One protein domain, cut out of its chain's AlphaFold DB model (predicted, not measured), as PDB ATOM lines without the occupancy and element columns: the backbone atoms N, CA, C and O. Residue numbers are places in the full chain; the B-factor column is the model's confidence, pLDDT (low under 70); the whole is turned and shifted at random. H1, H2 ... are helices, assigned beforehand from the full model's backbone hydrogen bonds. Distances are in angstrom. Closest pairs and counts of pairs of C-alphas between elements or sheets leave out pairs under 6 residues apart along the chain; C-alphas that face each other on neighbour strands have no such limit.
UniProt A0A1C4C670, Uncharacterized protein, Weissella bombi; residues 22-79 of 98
ATOM      1  N   ARG A  22     206.604 144.474 175.579       86.50
ATOM      2  CA  ARG A  22     206.107 145.078 176.821       86.50
ATOM      3  C   ARG A  22     204.646 144.697 177.022       86.50
ATOM      4  O   ARG A  22     203.801 144.995 176.184       86.50
ATOM      5  N   ILE A  23     204.354 144.082 178.164       89.31
ATOM      6  CA  ILE A  23     203.002 143.672 178.535       89.31
ATOM      7  C   ILE A  23     202.368 144.754 179.414       89.31
ATOM      8  O   ILE A  23     202.921 145.131 180.449       89.31
ATOM      9  N   ASN A  24     201.181 145.230 179.039       93.56
ATOM     10  CA  ASN A  24     200.365 146.040 179.935       93.56
ATOM     11  C   ASN A  24     199.753 145.131 181.009       93.56
ATOM     12  O   ASN A  24     198.929 144.273 180.699       93.56
ATOM     13  N   ARG A  25     200.139 145.322 182.277       94.56
ATOM     14  CA  ARG A  25     199.672 144.481 183.393       94.56
ATOM     15  C   ARG A  25     198.147 144.417 183.484       94.56
ATOM     16  O   ARG A  25     197.605 143.329 183.639       94.56
ATOM     17  N   ARG A  26     197.456 145.559 183.396       94.75
ATOM     18  CA  ARG A  26     195.990 145.616 183.533       94.75
ATOM     19  C   ARG A  26     195.303 144.856 182.410       94.75
ATOM     20  O   ARG A  26     194.447 144.030 182.689       94.75
ATOM     21  N   GLU A  27     195.714 145.097 181.169       95.56
ATOM     22  CA  GLU A  27     195.162 144.402 180.002       95.56
ATOM     23  C   GLU A  27     195.453 142.897 180.044       95.56
ATOM     24  O   GLU A  27     194.588 142.073 179.756       95.56
ATOM     25  N   PHE A  28     196.671 142.522 180.434       95.69
ATOM     26  CA  PHE A  28     197.056 141.123 180.544       95.69
ATOM     27  C   PHE A  28     196.233 140.392 181.597       95.69
ATOM     28  O   PHE A  28     195.697 139.322 181.307       95.69
ATOM     29  N   LEU A  29     196.116 140.957 182.800       96.62
ATOM     30  CA  LEU A  29     195.368 140.331 183.883       96.62
ATOM     31  C   LEU A  29     193.865 140.311 183.579       96.62
ATOM     32  O   LEU A  29     193.241 139.269 183.754       96.62
ATOM     33  N   SER A  30     193.293 141.403 183.056       96.12
ATOM     34  CA  SER A  30     191.865 141.447 182.713       96.12
ATOM     35  C   SER A  30     191.500 140.431 181.634       96.12
ATOM     36  O   SER A  30     190.470 139.771 181.725       96.12
ATOM     37  N   LYS A  31     192.371 140.246 180.637       96.06
ATOM     38  CA  LYS A  31     192.177 139.257 179.576       96.06
ATOM     39  C   LYS A  31     192.387 137.830 180.069       96.06
ATOM     40  O   LYS A  31     191.593 136.952 179.739       96.06
ATOM     41  N   THR A  32     193.453 137.597 180.835       96.56
ATOM     42  CA  THR A  32     193.824 136.263 181.343       96.56
ATOM     43  C   THR A  32     192.773 135.709 182.296       96.56
ATOM     44  O   THR A  32     192.485 134.518 182.242       96.56
ATOM     45  N   PHE A  33     192.182 136.570 183.122       96.88
ATOM     46  CA  PHE A  33     191.205 136.193 184.142       96.88
ATOM     47  C   PHE A  33     189.793 136.702 183.815       96.88
ATOM     48  O   PHE A  33     188.993 136.930 184.709       96.88
ATOM     49  N   SER A  34     189.464 136.873 182.532       95.06
ATOM     50  CA  SER A  34     188.151 137.386 182.098       95.06
ATOM     51  C   SER A  34     186.964 136.506 182.516       95.06
ATOM     52  O   SER A  34     185.852 137.013 182.637       95.06
ATOM     53  N   ASP A  35     187.210 135.223 182.788       94.88
ATOM     54  CA  ASP A  35     186.190 134.250 183.182       94.88
ATOM     55  C   ASP A  35     185.925 134.206 184.704       94.88
ATOM     56  O   ASP A  35     185.045 133.467 185.151       94.88
ATOM     57  N   VAL A  36     186.675 134.954 185.530       94.56
ATOM     58  CA  VAL A  36     186.427 134.996 186.985       94.56
ATOM     59  C   VAL A  36     185.338 136.011 187.347       94.56
ATOM     60  O   VAL A  36     185.027 136.919 186.580       94.56
ATOM     61  N   SER A  37     184.769 135.897 188.551       96.69
ATOM     62  CA  SER A  37     183.804 136.887 189.040       96.69
ATOM     63  C   SER A  37     184.426 138.286 189.133       96.69
ATOM     64  O   SER A  37     185.609 138.431 189.443       96.69
ATOM     65  N   SER A  38     183.615 139.329 188.935       95.00
ATOM     66  CA  SER A  38     184.070 140.726 188.995       95.00
ATOM     67  C   SER A  38     184.738 141.089 190.328       95.00
ATOM     68  O   SER A  38     185.692 141.861 190.347       95.00
ATOM     69  N   GLU A  39     184.273 140.503 191.434       95.69
ATOM     70  CA  GLU A  39     184.871 140.661 192.764       95.69
ATOM     71  C   GLU A  39     186.292 140.086 192.814       95.69
ATOM     72  O   GLU A  39     187.234 140.783 193.191       95.69
ATOM     73  N   LYS A  40     186.477 138.844 192.346       96.38
ATOM     74  CA  LYS A  40     187.809 138.239 192.248       96.38
ATOM     75  C   LYS A  40     188.690 139.031 191.295       96.38
ATOM     76  O   LYS A  40     189.842 139.280 191.618       96.38
ATOM     77  N   LEU A  41     188.160 139.479 190.157       96.56
ATOM     78  CA  LEU A  41     188.915 140.272 189.191       96.56
ATOM     79  C   LEU A  41     189.449 141.570 189.808       96.56
ATOM     80  O   LEU A  41     190.591 141.936 189.536       96.56
ATOM     81  N   HIS A  42     188.662 142.235 190.657       96.69
ATOM     82  CA  HIS A  42     189.107 143.418 191.391       96.69
ATOM     83  C   HIS A  42     190.298 143.100 192.306       96.69
ATOM     84  O   HIS A  42     191.324 143.773 192.221       96.69
ATOM     85  N   ILE A  43     190.216 142.015 193.083       97.50
ATOM     86  CA  ILE A  43     191.316 141.564 193.949       97.50
ATOM     87  C   ILE A  43     192.559 141.204 193.115       97.50
ATOM     88  O   ILE A  43     193.673 141.590 193.459       97.50
ATOM     89  N   ILE A  44     192.390 140.557 191.956       97.69
ATOM     90  CA  ILE A  44     193.497 140.243 191.034       97.69
ATOM     91  C   ILE A  44     194.182 141.522 190.525       97.69
ATOM     92  O   ILE A  44     195.402 141.529 190.328       97.69
ATOM     93  N   MET A  45     193.434 142.607 190.291       96.69
ATOM     94  CA  MET A  45     194.026 143.876 189.852       96.69
ATOM     95  C   MET A  45     194.878 144.518 190.948       96.69
ATOM     96  O   MET A  45     195.974 144.993 190.635       96.69
ATOM     97  N   GLU A  46     194.407 144.511 192.191       96.69
ATOM     98  CA  GLU A  46     195.069 145.180 193.317       96.69
ATOM     99  C   GLU A  46     196.194 144.323 193.915       96.69
ATOM    100  O   GLU A  46     197.348 144.745 193.958       96.69
ATOM    101  N   GLU A  47     195.890 143.079 194.284       96.56
ATOM    102  CA  GLU A  47     196.780 142.203 195.060       96.56
ATOM    103  C   GLU A  47     197.483 141.146 194.196       96.56
ATOM    104  O   GLU A  47     198.500 140.571 194.588       96.56
ATOM    105  N   GLY A  48     196.998 140.923 192.974       95.69
ATOM    106  CA  GLY A  48     197.501 139.886 192.076       95.69
ATOM    107  C   GLY A  48     196.731 138.567 192.193       95.69
ATOM    108  O   GLY A  48     195.945 138.357 193.117       95.69
ATOM    109  N   PRO A  49     196.915 137.654 191.228       96.69
ATOM    110  CA  PRO A  49     196.072 136.472 191.117       96.69
ATOM    111  C   PRO A  49     196.280 135.434 192.219       96.69
ATOM    112  O   PRO A  49     195.342 134.711 192.547       96.69
ATOM    113  N   GLN A  50     197.452 135.412 192.854       96.50
ATOM    114  CA  GLN A  50     197.762 134.518 193.973       96.50
ATOM    115  C   GLN A  50     196.945 134.793 195.246       96.50
ATOM    116  O   GLN A  50     196.904 133.946 196.130       96.50
ATOM    117  N   ALA A  51     196.283 135.953 195.348       97.25
ATOM    118  CA  ALA A  51     195.399 136.265 196.471       97.25
ATOM    119  C   ALA A  51     194.088 135.456 196.440       97.25
ATOM    120  O   ALA A  51     193.461 135.247 197.476       97.25
ATOM    121  N   VAL A  52     193.659 135.000 195.255       97.00
ATOM    122  CA  VAL A  52     192.342 134.360 195.052       97.00
ATOM    123  C   VAL A  52     192.378 133.078 194.218       97.00
ATOM    124  O   VAL A  52     191.345 132.418 194.081       97.00
ATOM    125  N   ILE A  53     193.537 132.723 193.658       96.19
ATOM    126  CA  ILE A  53     193.777 131.513 192.862       96.19
ATOM    127  C   ILE A  53     194.956 130.763 193.474       96.19
ATOM    128  O   ILE A  53     195.964 131.372 193.839       96.19
ATOM    129  N   SER A  54     194.837 129.439 193.582       97.50
ATOM    130  CA  SER A  54     195.906 128.613 194.140       97.50
ATOM    131  C   SER A  54     197.139 128.599 193.234       97.50
ATOM    132  O   SER A  54     197.051 128.745 192.013       97.50
ATOM    133  N   THR A  55     198.311 128.366 193.824       96.00
ATOM    134  CA  THR A  55     199.569 128.259 193.074       96.00
ATOM    135  C   THR A  55     199.500 127.178 191.993       96.00
ATOM    136  O   THR A  55     199.918 127.413 190.865       96.00
ATOM    137  N   GLU A  56     198.897 126.028 192.295       97.31
ATOM    138  CA  GLU A  56     198.735 124.904 191.359       97.31
ATOM    139  C   GLU A  56     197.883 125.275 190.134       97.31
ATOM    140  O   GLU A  56     198.152 124.847 189.008       97.31
ATOM    141  N   GLU A  57     196.837 126.080 190.326       96.38
ATOM    142  CA  GLU A  57     196.030 126.595 189.221       96.38
ATOM    143  C   GLU A  57     196.789 127.657 188.421       96.38
ATOM    144  O   GLU A  57     196.747 127.645 187.185       96.38
ATOM    145  N   LEU A  58     197.542 128.530 189.094       97.44
ATOM    146  CA  LEU A  58     198.386 129.524 188.430       97.44
ATOM    147  C   LEU A  58     199.481 128.883 187.585       97.44
ATOM    148  O   LEU A  58     199.729 129.356 186.477       97.44
ATOM    149  N   GLU A  59     200.077 127.784 188.040       97.19
ATOM    150  CA  GLU A  59     201.045 127.012 187.257       97.19
ATOM    151  C   GLU A  59     200.423 126.472 185.966       97.19
ATOM    152  O   GLU A  59     201.004 126.616 184.887       97.19
ATOM    153  N   LYS A  60     199.201 125.925 186.030       97.19
ATOM    154  CA  LYS A  60     198.478 125.450 184.836       97.19
ATOM    155  C   LYS A  60     198.176 126.590 183.863       97.19
ATOM    156  O   LYS A  60     198.351 126.436 182.650       97.19
ATOM    157  N   ILE A  61     197.738 127.741 184.378       96.25
ATOM    158  CA  ILE A  61     197.461 128.937 183.568       96.25
ATOM    159  C   ILE A  61     198.754 129.449 182.921       96.25
ATOM    160  O   ILE A  61     198.777 129.700 181.713       96.25
ATOM    161  N   ALA A  62     199.843 129.539 183.684       95.44
ATOM    162  CA  ALA A  62     201.150 129.962 183.198       95.44
ATOM    163  C   ALA A  62     201.667 129.029 182.096       95.44
ATOM    164  O   ALA A  62     202.034 129.503 181.020       95.44
ATOM    165  N   ALA A  63     201.605 127.710 182.306       95.12
ATOM    166  CA  ALA A  63     201.997 126.717 181.308       95.12
ATOM    167  C   ALA A  63     201.199 126.873 180.003       95.12
ATOM    168  O   ALA A  63     201.772 126.833 178.912       95.12
ATOM    169  N   LYS A  64     199.887 127.132 180.092       94.56
ATOM    170  CA  LYS A  64     199.033 127.393 178.922       94.56
ATOM    171  C   LYS A  64     199.437 128.674 178.184       94.56
ATOM    172  O   LYS A  64     199.478 128.676 176.953       94.56
ATOM    173  N   ILE A  65     199.735 129.755 178.906       93.19
ATOM    174  CA  ILE A  65     200.176 131.033 178.319       93.19
ATOM    175  C   ILE A  65     201.539 130.875 177.641       93.19
ATOM    176  O   ILE A  65     201.697 131.300 176.494       93.19
ATOM    177  N   ILE A  66     202.497 130.231 178.314       90.94
ATOM    178  CA  ILE A  66     203.831 129.936 177.777       90.94
ATOM    179  C   ILE A  66     203.699 129.106 176.510       90.94
ATOM    180  O   ILE A  66     204.203 129.522 175.472       90.94
ATOM    181  N   ARG A  67     202.962 127.990 176.557       89.12
ATOM    182  CA  ARG A  67     202.748 127.127 175.393       89.12
ATOM    183  C   ARG A  67     202.126 127.894 174.230       89.12
ATOM    184  O   ARG A  67     202.632 127.808 173.121       89.12
ATOM    185  N   LYS A  68     201.089 128.699 174.475       87.12
ATOM    186  CA  LYS A  68     200.446 129.514 173.433       87.12
ATOM    187  C   LYS A  68     201.411 130.522 172.799       87.12
ATOM    188  O   LYS A  68     201.346 130.760 171.596       87.12
ATOM    189  N   ASN A  69     202.275 131.149 173.593       83.56
ATOM    190  CA  ASN A  69     203.273 132.088 173.079       83.56
ATOM    191  C   ASN A  69     204.427 131.369 172.372       83.56
ATOM    192  O   ASN A  69     204.874 131.838 171.332       83.56
ATOM    193  N   ALA A  70     204.858 130.213 172.879       81.44
ATOM    194  CA  ALA A  70     205.844 129.360 172.232       81.44
ATOM    195  C   ALA A  70     205.326 128.855 170.884       81.44
ATOM    196  O   ALA A  70     206.038 128.963 169.902       81.44
ATOM    197  N   GLU A  71     204.073 128.405 170.792       74.94
ATOM    198  CA  GLU A  71     203.439 128.015 169.527       74.94
ATOM    199  C   GLU A  71     203.429 129.179 168.527       74.94
ATOM    200  O   GLU A  71     203.853 129.000 167.388       74.94
ATOM    201  N   LYS A  72     203.048 130.392 168.955       72.81
ATOM    202  CA  LYS A  72     203.121 131.595 168.102       72.81
ATOM    203  C   LYS A  72     204.540 131.881 167.606       72.81
ATOM    204  O   LYS A  72     204.719 132.152 166.420       72.81
ATOM    205  N   SER A  73     205.531 131.825 168.494       64.94
ATOM    206  CA  SER A  73     206.934 132.059 168.145       64.94
ATOM    207  C   SER A  73     207.507 130.937 167.282       64.94
ATOM    208  O   SER A  73     208.254 131.221 166.358       64.94
ATOM    209  N   THR A  74     207.119 129.679 167.502       61.12
ATOM    210  CA  THR A  74     207.511 128.538 166.669       61.12
ATOM    211  C   THR A  74     206.925 128.679 165.276       61.12
ATOM    212  O   THR A  74     207.668 128.562 164.314       61.12
ATOM    213  N   THR A  75     205.640 129.010 165.119       55.78
ATOM    214  CA  THR A  75     205.070 129.275 163.786       55.78
ATOM    215  C   THR A  75     205.783 130.438 163.088       55.78
ATOM    216  O   THR A  75     206.079 130.339 161.898       55.78
ATOM    217  N   ALA A  76     206.125 131.503 163.822       54.94
ATOM    218  CA  ALA A  76     206.891 132.625 163.279       54.94
ATOM    219  C   ALA A  76     208.316 132.216 162.851       54.94
ATOM    220  O   ALA A  76     208.730 132.543 161.743       54.94
ATOM    221  N   SER A  77     209.042 131.454 163.673       52.28
ATOM    222  CA  SER A  77     210.389 130.949 163.368       52.28
ATOM    223  C   SER A  77     210.390 129.900 162.254       52.28
ATOM    224  O   SER A  77     211.318 129.860 161.452       52.28
ATOM    225  N   VAL A  78     209.336 129.085 162.147       53.38
ATOM    226  CA  VAL A  78     209.119 128.160 161.028       53.38
ATOM    227  C   VAL A  78     208.917 128.924 159.720       53.38
ATOM    228  O   VAL A  78     209.531 128.578 158.718       53.38
ATOM    229  N   MET A  79     208.136 130.007 159.720       50.31
ATOM    230  CA  MET A  79     207.989 130.862 158.533       50.31
ATOM    231  C   MET A  79     209.256 131.659 158.203       50.31
ATOM    232  O   MET A  79     209.524 131.914 157.033       50.31
TER     233      MET A  79
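Overview. This is residues 22 to 79 of the 98 residues of an uncharacterized protein of Weissella bombi (UniProt A0A1C4C670). A small head holds H1 and H2, two short helices folded back on each other as a hairpin, while the long helix H3 touches neither and its residues 66 to 79 stick out as an arm. The printed part has 58 residues with three named helices in the order H1, H2, H3, no named strand, and the class all helix. It is loose and elongated, with a radius of gyration of the C-alphas of 13.4 A and spans of 42 by 24 by 18 A.

Arrangement. H1, residues 25 to 32, and H2, residues 38 to 46, form a helical hairpin and touch, the closest C-alphas being those of Arg 26 and Met 45, 6.8 A apart. They run opposite ways at a shallow tilt of 33 degrees, only just short of steep. H3, residues 55 to 79, is apart from H2, and only just apart from H1, at 8.5 A. In H1, H2 and H3 every O i to N i+4 pair is within hydrogen-bond range.

Along the chain. H1 begins at C-alpha 25 (199.672, 144.481, 183.393). H2 is 12.6 A long. H3 measures 35.6 A, to C-alpha 79 (207.989, 130.862, 158.533).

Size, cuts and confidence. The C-alphas farthest apart, Glu 39 and Met 79, are 42.5 A apart. The printed part has no cut. The link H1 to H2 is tight, H2 to H3 short. Residues 73 to 79 have pLDDT under 70.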